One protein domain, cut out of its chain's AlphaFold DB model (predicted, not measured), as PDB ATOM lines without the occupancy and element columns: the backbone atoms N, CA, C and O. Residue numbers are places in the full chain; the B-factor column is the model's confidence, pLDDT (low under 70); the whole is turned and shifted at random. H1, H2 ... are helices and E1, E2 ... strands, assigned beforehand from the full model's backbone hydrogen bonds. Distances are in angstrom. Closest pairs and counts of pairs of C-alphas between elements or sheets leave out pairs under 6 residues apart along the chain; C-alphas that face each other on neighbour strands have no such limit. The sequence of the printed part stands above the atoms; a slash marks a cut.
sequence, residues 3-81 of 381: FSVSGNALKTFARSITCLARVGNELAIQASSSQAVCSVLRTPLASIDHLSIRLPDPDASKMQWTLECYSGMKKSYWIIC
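Overview. This is residues 3 to 81 of the 381 residues of the protein "Cell cycle checkpoint control protein family" of Prunus dulcis (UniProt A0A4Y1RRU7). A four-stranded antiparallel sheet, in the order E1, E2, E3, E4, has one helix, H1, standing up over E1 and E2 on one face, so that helix and sheet open like a V. The long unnamed stretch of residues 24 to 47 leads from the far end of H1 back to E2. The printed part has 79 residues, with the named elements E1, H1, E2, E3 and E4 along the chain, and is of mixed class, helices and strands. It is compact, with a radius of gyration of the C-alphas of 12.5 A, and rounded, spanning 34 by 28 by 24 A.

Along the chain. The longest strand is E3, residues 62 to 69, 22.7 A from first to last C-alpha. E2 is residues 48 to 54, 17.2 A, and E4 is residues 74 to 80, 20.0 A, ending at C-alpha 80 (148.622, 71.505, 348.908). E1, residues 3 to 6, begins at C-alpha 3 (138.517, 57.853, 349.804). H1 is residues 7 to 23, 25.2 A.

Arrangement. E2, E3 and E4 form a meander, each strand the antiparallel neighbour of the one before; E2 and E3 are a hairpin, as are E3 and E4. N 52 and O 66 are 2.9 A apart, and N 65 and O 77 are 2.9 A apart, both within hydrogen-bond range. Edge strand E1 is antiparallel to E2, with N 5 and O 51 at 2.9 A. H1 and the sheet make two layers, a helix on one face of a sheet; its height is 12.6 A and its line rises 54 degrees out of the local plane. The closest C-alphas of H1 and E2 are those of Gly 7 and Asp 49, 6.4 A apart. In H1, 12 of 13 O i to N i+4 pairs are within hydrogen-bond range.

Size, cuts and confidence. The C-alphas farthest apart, those of Asp 59 and Ser 71, are 34.1 A apart. The printed part has no cut. The link from H1 to E2 is long, 24 residues, and in it residues 30 to 31 pair antiparallel with residues 36 to 37. The mean pLDDT of the printed part is 78.0; residues 32 to 46 are under 70.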
ATOM      1  N   PHE A   3     139.917  57.649 349.422       84.31
ATOM      2  CA  PHE A   3     138.517  57.853 349.804       84.31
ATOM      3  C   PHE A   3     137.698  58.149 348.545       84.31
ATOM      4  O   PHE A   3     138.184  58.813 347.630       84.31
ATOM      5  N   SER A   4     136.464  57.657 348.481       85.94
ATOM      6  CA  SER A   4     135.672  57.656 347.248       85.94
ATOM      7  C   SER A   4     134.177  57.765 347.541       85.94
ATOM      8  O   SER A   4     133.658  56.974 348.328       85.94
ATOM      9  N   VAL A   5     133.477  58.703 346.895       88.50
ATOM     10  CA  VAL A   5     132.028  58.931 347.070       88.50
ATOM     11  C   VAL A   5     131.323  59.225 345.745       88.50
ATOM     12  O   VAL A   5     131.885  59.843 344.844       88.50
ATOM     13  N   SER A   6     130.060  58.813 345.644       87.44
ATOM     14  CA  SER A   6     129.176  59.047 344.495       87.44
ATOM     15  C   SER A   6     127.740  59.343 344.941       87.44
ATOM     16  O   SER A   6     127.419  59.312 346.136       87.44
ATOM     17  N   GLY A   7     126.865  59.664 343.985       86.81
ATOM     18  CA  GLY A   7     125.419  59.765 344.204       86.81
ATOM     19  C   GLY A   7     125.023  60.724 345.335       86.81
ATOM     20  O   GLY A   7     125.474  61.868 345.398       86.81
ATOM     21  N   ASN A   8     124.153  60.277 346.245       84.00
ATOM     22  CA  ASN A   8     123.675  61.130 347.340       84.00
ATOM     23  C   ASN A   8     124.749  61.411 348.407       84.00
ATOM     24  O   ASN A   8     124.741  62.502 348.974       84.00
ATOM     25  N   ALA A   9     125.715  60.509 348.624       85.25
ATOM     26  CA  ALA A   9     126.845  60.773 349.521       85.25
ATOM     27  C   ALA A   9     127.720  61.923 348.989       85.25
ATOM     28  O   ALA A   9     128.059  62.833 349.744       85.25
ATOM     29  N   LEU A  10     127.990  61.952 347.678       87.56
ATOM     30  CA  LEU A  10     128.686  63.059 347.009       87.56
ATOM     31  C   LEU A  10     127.921  64.393 347.128       87.56
ATOM     32  O   LEU A  10     128.533  65.427 347.403       87.56
ATOM     33  N   LYS A  11     126.587  64.389 346.987       87.06
ATOM     34  CA  LYS A  11     125.758  65.597 347.188       87.06
ATOM     35  C   LYS A  11     125.837  66.112 348.629       87.06
ATOM     36  O   LYS A  11     126.022  67.308 348.835       87.06
ATOM     37  N   THR A  12     125.709  65.228 349.617       89.06
ATOM     38  CA  THR A  12     125.800  65.564 351.049       89.06
ATOM     39  C   THR A  12     127.180  66.095 351.416       89.06
ATOM     40  O   THR A  12     127.276  67.154 352.032       89.06
ATOM     41  N   PHE A  13     128.238  65.423 350.957       87.81
ATOM     42  CA  PHE A  13     129.618  65.886 351.055       87.81
ATOM     43  C   PHE A  13     129.730  67.314 350.502       87.81
ATOM     44  O   PHE A  13     130.006  68.251 351.240       87.81
ATOM     45  N   ALA A  14     129.382  67.550 349.238       86.69
ATOM     46  CA  ALA A  14     129.488  68.879 348.638       86.69
ATOM     47  C   ALA A  14     128.643  69.984 349.325       86.69
ATOM     48  O   ALA A  14     128.946  71.177 349.197       86.69
ATOM     49  N   ARG A  15     127.618  69.614 350.102       90.31
ATOM     50  CA  ARG A  15     126.874  70.536 350.974       90.31
ATOM     51  C   ARG A  15     127.611  70.820 352.288       90.31
ATOM     52  O   ARG A  15     127.699  71.992 352.650       90.31
ATOM     53  N   SER A  16     128.204  69.826 352.962       90.44
ATOM     54  CA  SER A  16     129.029  70.065 354.166       90.44
ATOM     55  C   SER A  16     130.267  70.903 353.828       90.44
ATOM     56  O   SER A  16     130.558  71.883 354.507       90.44
ATOM     57  N   ILE A  17     130.888  70.615 352.681       87.56
ATOM     58  CA  ILE A  17     131.887  71.436 351.982       87.56
ATOM     59  C   ILE A  17     131.489  72.923 351.931       87.56
ATOM     60  O   ILE A  17     132.301  73.800 352.229       87.56
ATOM     61  N   THR A  18     130.243  73.209 351.547       90.12
ATOM     62  CA  THR A  18     129.739  74.575 351.327       90.12
ATOM     63  C   THR A  18     129.351  75.259 352.642       90.12
ATOM     64  O   THR A  18     129.435  76.481 352.749       90.12
ATOM     65  N   CYS A  19     128.972  74.478 353.656       91.94
ATOM     66  CA  CYS A  19     128.759  74.948 355.023       91.94
ATOM     67  C   CYS A  19     130.077  75.345 355.694       91.94
ATOM     68  O   CYS A  19     130.215  76.470 356.169       91.94
ATOM     69  N   LEU A  20     131.066  74.445 355.697       88.25
ATOM     70  CA  LEU A  20     132.353  74.650 356.367       88.25
ATOM     71  C   LEU A  20     133.100  75.863 355.796       88.25
ATOM     72  O   LEU A  20     133.550  76.705 356.564       88.25
ATOM     73  N   ALA A  21     133.081  76.046 354.472       87.25
ATOM     74  CA  ALA A  21     133.644  77.215 353.786       87.25
ATOM     75  C   ALA A  21     132.895  78.552 354.025       87.25
ATOM     76  O   ALA A  21     133.212  79.558 353.387       87.25
ATOM     77  N   ARG A  22     131.874  78.574 354.895       88.12
ATOM     78  CA  ARG A  22     131.266  79.795 355.459       88.12
ATOM     79  C   ARG A  22     131.621  79.991 356.936       88.12
ATOM     80  O   ARG A  22     131.585  81.128 357.399       88.12
ATOM     81  N   VAL A  23     131.951  78.917 357.656       87.56
ATOM     82  CA  VAL A  23     132.295  78.926 359.088       87.56
ATOM     83  C   VAL A  23     133.785  79.213 359.298       87.56
ATOM     84  O   VAL A  23     134.126  80.020 360.155       87.56
ATOM     85  N   GLY A  24     134.669  78.609 358.496       82.56
ATOM     86  CA  GLY A  24     136.122  78.744 358.622       82.56
ATOM     87  C   GLY A  24     136.851  78.876 357.282       82.56
ATOM     88  O   GLY A  24     136.318  78.539 356.225       82.56
ATOM     89  N   ASN A  25     138.090  79.373 357.351       80.31
ATOM     90  CA  ASN A  25     138.984  79.551 356.197       80.31
ATOM     91  C   ASN A  25     139.923  78.351 355.976       80.31
ATOM     92  O   ASN A  25     140.424  78.155 354.871       80.31
ATOM     93  N   GLU A  26     140.168  77.571 357.030       79.12
ATOM     94  CA  GLU A  26     141.067  76.417 357.045       79.12
ATOM     95  C   GLU A  26     140.299  75.114 357.278       79.12
ATOM     96  O   GLU A  26     139.113  75.110 357.611       79.12
ATOM     97  N   LEU A  27     140.993  73.993 357.086       78.75
ATOM     98  CA  LEU A  27     140.416  72.663 357.164       78.75
ATOM     99  C   LEU A  27     141.451  71.623 357.597       78.75
ATOM    100  O   LEU A  27     142.457  71.420 356.919       78.75
ATOM    101  N   ALA A  28     141.107  70.856 358.629       76.50
ATOM    102  CA  ALA A  28     141.707  69.556 358.892       76.50
ATOM    103  C   ALA A  28     140.937  68.445 358.155       76.50
ATOM    104  O   ALA A  28     139.706  68.396 358.195       76.50
ATOM    105  N   ILE A  29     141.662  67.531 357.508       76.44
ATOM    106  CA  ILE A  29     141.109  66.312 356.904       76.44
ATOM    107  C   ILE A  29     141.692  65.132 357.671       76.44
ATOM    108  O   ILE A  29     142.900  64.914 357.637       76.44
ATOM    109  N   GLN A  30     140.844  64.373 358.364       74.06
ATOM    110  CA  GLN A  30     141.260  63.191 359.118       74.06
ATOM    111  C   GLN A  30     140.512  61.966 358.598       74.06
ATOM    112  O   GLN A  30     139.300  62.008 358.378       74.06
ATOM    113  N   ALA A  31     141.239  60.869 358.406       72.44
ATOM    114  CA  ALA A  31     140.692  59.609 357.933       72.44
ATOM    115  C   ALA A  31     141.048  58.470 358.883       72.44
ATOM    116  O   ALA A  31     142.190  58.322 359.315       72.44
ATOM    117  N   SER A  32     140.051  57.643 359.165       67.50
ATOM    118  CA  SER A  32     140.145  56.420 359.949       67.50
ATOM    119  C   SER A  32     139.497  55.271 359.172       67.50
ATOM    120  O   SER A  32     138.852  55.486 358.146       67.50
ATOM    121  N   SER A  33     139.637  54.038 359.659       52.78
ATOM    122  CA  SER A  33     139.004  52.861 359.048       52.78
ATOM    123  C   SER A  33     137.474  52.819 359.185       52.78
ATOM    124  O   SER A  33     136.849  51.943 358.591       52.78
ATOM    125  N   SER A  34     136.868  53.738 359.945       49.50
ATOM    126  CA  SER A  34     135.418  53.834 360.168       49.50
ATOM    127  C   SER A  34     134.792  55.152 359.694       49.50
ATOM    128  O   SER A  34     133.608  55.167 359.366       49.50
ATOM    129  N   GLN A  35     135.547  56.255 359.664       42.91
ATOM    130  CA  GLN A  35     135.052  57.603 359.350       42.91
ATOM    131  C   GLN A  35     136.117  58.457 358.640       42.91
ATOM    132  O   GLN A  35     137.303  58.381 358.969       42.91
ATOM    133  N   ALA A  36     135.684  59.325 357.720       45.28
ATOM    134  CA  ALA A  36     136.522  60.330 357.063       45.28
ATOM    135  C   ALA A  36     135.867  61.722 357.145       45.28
ATOM    136  O   ALA A  36     134.707  61.890 356.770       45.28
ATOM    137  N   VAL A  37     136.619  62.715 357.625       45.28
ATOM    138  CA  VAL A  37     136.189  64.108 357.847       45.28
ATOM    139  C   VAL A  37     136.869  65.007 356.809       45.28
ATOM    140  O   VAL A  37     138.085  64.915 356.658       45.28
ATOM    141  N   CYS A  38     136.124  65.834 356.052       42.84
ATOM    142  CA  CYS A  38     136.666  66.509 354.855       42.84
ATOM    143  C   CYS A  38     135.857  67.731 354.337       42.84
ATOM    144  O   CYS A  38     134.634  67.761 354.439       42.84
ATOM    145  N   SER A  39     136.544  68.692 353.690       38.03
ATOM    146  CA  SER A  39     136.046  69.680 352.692       38.03
ATOM    147  C   SER A  39     137.186  70.116 351.727       38.03
ATOM    148  O   SER A  39     138.191  69.420 351.722       38.03
ATOM    149  N   VAL A  40     137.173  71.091 350.799       35.75
ATOM    150  CA  VAL A  40     136.207  72.078 350.254       35.75
ATOM    151  C   VAL A  40     136.232  71.966 348.713       35.75
ATOM    152  O   VAL A  40     137.314  71.902 348.133       35.75
ATOM    153  N   LEU A  41     135.083  71.995 348.016       37.97
ATOM    154  CA  LEU A  41     135.027  71.977 346.541       37.97
ATOM    155  C   LEU A  41     133.802  72.713 345.949       37.97
ATOM    156  O   LEU A  41     132.662  72.426 346.297       37.97
ATOM    157  N   ARG A  42     134.029  73.633 344.997       39.97
ATOM    158  CA  ARG A  42     132.972  74.365 344.263       39.97
ATOM    159  C   ARG A  42     132.911  73.900 342.801       39.97
ATOM    160  O   ARG A  42     133.693  74.358 341.973       39.97
ATOM    161  N   THR A  43     132.016  72.974 342.456       44.75
ATOM    162  CA  THR A  43     131.766  72.535 341.061       44.75
ATOM    163  C   THR A  43     130.311  72.050 340.916       44.75
ATOM    164  O   THR A  43     129.800  71.464 341.871       44.75
ATOM    165  N   PRO A  44     129.612  72.278 339.780       55.19
ATOM    166  CA  PRO A  44     128.202  71.900 339.614       55.19
ATOM    167  C   PRO A  44     127.935  70.391 339.733       55.19
ATOM    168  O   PRO A  44     128.236  69.602 338.833       55.19
ATOM    169  N   LEU A  45     127.314  70.000 340.847       60.31
ATOM    170  CA  LEU A  45     127.186  68.604 341.284       60.31
ATOM    171  C   LEU A  45     126.362  67.719 340.348       60.31
ATOM    172  O   LEU A  45     126.633  66.530 340.258       60.31
ATOM    173  N   ALA A  46     125.402  68.289 339.614       62.69
ATOM    174  CA  ALA A  46     124.574  67.551 338.658       62.69
ATOM    175  C   ALA A  46     125.377  66.914 337.502       62.69
ATOM    176  O   ALA A  46     124.864  66.040 336.812       62.69
ATOM    177  N   SER A  47     126.626  67.345 337.289       70.62
ATOM    178  CA  SER A  47     127.519  66.801 336.256       70.62
ATOM    179  C   SER A  47     128.445  65.679 336.745       70.62
ATOM    180  O   SER A  47     129.012  64.975 335.910       70.62
ATOM    181  N   ILE A  48     128.611  65.511 338.061       77.62
ATOM    182  CA  ILE A  48     129.640  64.659 338.669       77.62
ATOM    183  C   ILE A  48     129.001  63.352 339.142       77.62
ATOM    184  O   ILE A  48     128.056  63.379 339.927       77.62
ATOM    185  N   ASP A  49     129.547  62.221 338.702       83.00
ATOM    186  CA  ASP A  49     129.148  60.893 339.175       83.00
ATOM    187  C   ASP A  49     129.963  60.480 340.406       83.00
ATOM    188  O   ASP A  49     129.417  60.043 341.423       83.00
ATOM    189  N   HIS A  50     131.282  60.689 340.338       85.69
ATOM    190  CA  HIS A  50     132.228  60.216 341.340       85.69
ATOM    191  C   HIS A  50     133.255  61.283 341.745       85.69
ATOM    192  O   HIS A  50     133.768  62.038 340.916       85.69
ATOM    193  N   LEU A  51     133.590  61.297 343.035       86.94
ATOM    194  CA  LEU A  51     134.744  61.986 343.603       86.94
ATOM    195  C   LEU A  51     135.668  60.946 344.235       86.94
ATOM    196  O   LEU A  51     135.261  60.237 345.155       86.94
ATOM    197  N   SER A  52     136.924  60.924 343.795       87.12
ATOM    198  CA  SER A  52     138.022  60.217 344.459       87.12
ATOM    199  C   SER A  52     138.997  61.226 345.069       87.12
ATOM    200  O   SER A  52     139.403  62.196 344.425       87.12
ATOM    201  N   ILE A  53     139.374  60.989 346.322       88.94
ATOM    202  CA  ILE A  53     140.389  61.722 347.074       88.94
ATOM    203  C   ILE A  53     141.519  60.751 347.399       88.94
ATOM    204  O   ILE A  53     141.293  59.696 347.991       88.94
ATOM    205  N   ARG A  54     142.751  61.118 347.038       88.12
ATOM    206  CA  ARG A  54     143.934  60.278 347.228       88.12
ATOM    207  C   ARG A  54     145.099  61.092 347.777       88.12
ATOM    208  O   ARG A  54     145.628  61.969 347.098       88.12
ATOM    209  N   LEU A  55     145.539  60.748 348.983       86.06
ATOM    210  CA  LEU A  55     146.830  61.167 349.524       86.06
ATOM    211  C   LEU A  55     147.837  60.039 349.219       86.06
ATOM    212  O   LEU A  55     147.642  58.939 349.750       86.06
ATOM    213  N   PRO A  56     148.848  60.241 348.349       83.44
ATOM    214  CA  PRO A  56     149.701  59.145 347.870       83.44
ATOM    215  C   PRO A  56     150.474  58.422 348.979       83.44
ATOM    216  O   PRO A  56     150.591  57.202 348.946       83.44
ATOM    217  N   ASP A  57     150.948  59.183 349.962       81.12
ATOM    218  CA  ASP A  57     151.809  58.764 351.068       81.12
ATOM    219  C   ASP A  57     151.498  59.650 352.299       81.12
ATOM    220  O   ASP A  57     151.048  60.780 352.084       81.12
ATOM    221  N   PRO A  58     151.657  59.193 353.560       76.12
ATOM    222  CA  PRO A  58     151.360  60.015 354.738       76.12
ATOM    223  C   PRO A  58     152.124  61.346 354.789       76.12
ATOM    224  O   PRO A  58     151.536  62.347 355.190       76.12
ATOM    225  N   ASP A  59     153.370  61.380 354.309       78.69
ATOM    226  CA  ASP A  59     154.231  62.568 354.353       78.69
ATOM    227  C   ASP A  59     154.051  63.469 353.105       78.69
ATOM    228  O   ASP A  59     154.774  64.449 352.893       78.69
ATOM    229  N   ALA A  60     153.086  63.152 352.231       82.12
ATOM    230  CA  ALA A  60     152.871  63.865 350.976       82.12
ATOM    231  C   ALA A  60     152.213  65.241 351.183       82.12
ATOM    232  O   ALA A  60     151.014  65.354 351.421       82.12
ATOM    233  N   SER A  61     152.955  66.317 350.911       84.94
ATOM    234  CA  SER A  61     152.461  67.709 350.955       84.94
ATOM    235  C   SER A  61     151.392  68.077 349.907       84.94
ATOM    236  O   SER A  61     151.045  69.252 349.758       84.94
ATOM    237  N   LYS A  62     150.864  67.107 349.144       86.88
ATOM    238  CA  LYS A  62     149.813  67.310 348.133       86.88
ATOM    239  C   LYS A  62     148.823  66.147 348.090       86.88
ATOM    240  O   LYS A  62     149.206  65.012 347.810       86.88
ATOM    241  N   MET A  63     147.538  66.460 348.242       87.69
ATOM    242  CA  MET A  63     146.434  65.519 348.058       87.69
ATOM    243  C   MET A  63     145.802  65.680 346.670       87.69
ATOM    244  O   MET A  63     145.478  66.791 346.239       87.69
ATOM    245  N   GLN A  64     145.600  64.566 345.967       89.94
ATOM    246  CA  GLN A  64     144.910  64.539 344.682       89.94
ATOM    247  C   GLN A  64     143.394  64.477 344.894       89.94
ATOM    248  O   GLN A  64     142.894  63.627 345.630       89.94
ATOM    249  N   TRP A  65     142.665  65.336 344.190       90.81
ATOM    250  CA  TRP A  65     141.207  65.308 344.080       90.81
ATOM    251  C   TRP A  65     140.831  65.016 342.634       90.81
ATOM    252  O   TRP A  65     141.308  65.693 341.727       90.81
ATOM    253  N   THR A  66     139.974  64.031 342.404       90.25
ATOM    254  CA  THR A  66     139.573  63.581 341.069       90.25
ATOM    255  C   THR A  66     138.058  63.610 340.958       90.25
ATOM    256  O   THR A  66     137.379  62.876 341.669       90.25
ATOM    257  N   LEU A  67     137.540  64.446 340.059       87.94
ATOM    258  CA  LEU A  67     136.131  64.453 339.667       87.94
ATOM    259  C   LEU A  67     135.960  63.631 338.394       87.94
ATOM    260  O   LEU A  67     136.706  63.832 337.433       87.94
ATOM    261  N   GLU A  68     134.960  62.758 338.369       89.06
ATOM    262  CA  GLU A  68     134.576  61.980 337.191       89.06
ATOM    263  C   GLU A  68     133.100  62.249 336.888       89.06
ATOM    264  O   GLU A  68     132.229  62.096 337.747       89.06
ATOM    265  N   CYS A  69     132.834  62.743 335.680       84.38
ATOM    266  CA  CYS A  69     131.521  63.209 335.245       84.38
ATOM    267  C   CYS A  69     130.787  62.153 334.412       84.38
ATOM    268  O   CYS A  69     131.418  61.363 333.712       84.38
ATOM    269  N   TYR A  70     129.451  62.222 334.374       82.00
ATOM    270  CA  TYR A  70     128.600  61.330 333.562       82.00
ATOM    271  C   TYR A  70     128.920  61.341 332.054       82.00
ATOM    272  O   TYR A  70     128.575  60.410 331.335       82.00
ATOM    273  N   SER A  71     129.611  62.376 331.570       84.88
ATOM    274  CA  SER A  71     130.124  62.487 330.198       84.88
ATOM    275  C   SER A  71     131.419  61.698 329.934       84.88
ATOM    276  O   SER A  71     131.970  61.788 328.840       84.88
ATOM    277  N   GLY A  72     131.963  60.998 330.935       84.06
ATOM    278  CA  GLY A  72     133.303  60.401 330.903       84.06
ATOM    279  C   GLY A  72     134.443  61.412 331.087       84.06
ATOM    280  O   GLY A  72     135.613  61.027 331.110       84.06
ATOM    281  N   MET A  73     134.140  62.708 331.241       86.50
ATOM    282  CA  MET A  73     135.148  63.727 331.534       86.50
ATOM    283  C   MET A  73     135.719  63.526 332.944       86.50
ATOM    284  O   MET A  73     134.986  63.553 333.931       86.50
ATOM    285  N   LYS A  74     137.045  63.398 333.037       89.50
ATOM    286  CA  LYS A  74     137.795  63.265 334.291       89.50
ATOM    287  C   LYS A  74     138.670  64.494 334.518       89.50
ATOM    288  O   LYS A  74     139.465  64.851 333.649       89.50
ATOM    289  N   LYS A  75     138.547  65.136 335.682       88.00
ATOM    290  CA  LYS A  75     139.316  66.334 336.050       88.00
ATOM    291  C   LYS A  75     140.019  66.138 337.391       88.00
ATOM    292  O   LYS A  75     139.368  65.975 338.420       88.00
ATOM    293  N   SER A  76     141.349  66.188 337.362       89.31
ATOM    294  CA  SER A  76     142.203  66.076 338.548       89.31
ATOM    295  C   SER A  76     142.688  67.447 339.019       89.31
ATOM    296  O   SER A  76     143.082  68.284 338.209       89.31
ATOM    297  N   TYR A  77     142.727  67.636 340.332       88.00
ATOM    298  CA  TYR A  77     143.304  68.784 341.023       88.00
ATOM    299  C   TYR A  77     144.326  68.294 342.057       88.00
ATOM    300  O   TYR A  77     144.193  67.192 342.593       88.00
ATOM    301  N   TRP A  78     145.317  69.126 342.368       88.25
ATOM    302  CA  TRP A  78     146.300  68.871 343.421       88.25
ATOM    303  C   TRP A  78     146.196  69.977 344.466       88.25
ATOM    304  O   TRP A  78     146.560  71.119 344.188       88.25
ATOM    305  N   ILE A  79     145.680  69.642 345.646       86.81
ATOM    306  CA  ILE A  79     145.572  70.569 346.775       86.81
ATOM    307  C   ILE A  79     146.823  70.404 347.637       86.81
ATOM    308  O   ILE A  79     147.209  69.279 347.947       86.81
ATOM    309  N   ILE A  80     147.478  71.511 347.988       85.50
ATOM    310  CA  ILE A  80     148.622  71.505 348.908       85.50
ATOM    311  C   ILE A  80     148.086  71.316 350.329       85.50
ATOM    312  O   ILE A  80     147.134  71.989 350.721       85.50
ATOM    313  N   CYS A  81     148.694  70.409 351.087       77.44
ATOM    314  CA  CYS A  81     148.306  70.091 352.457       77.44
ATOM    315  C   CYS A  81     149.458  70.420 353.408       77.44
ATOM    316  O   CYS A  81     150.608  70.089 353.119       77.44
TER     317      CYS A  81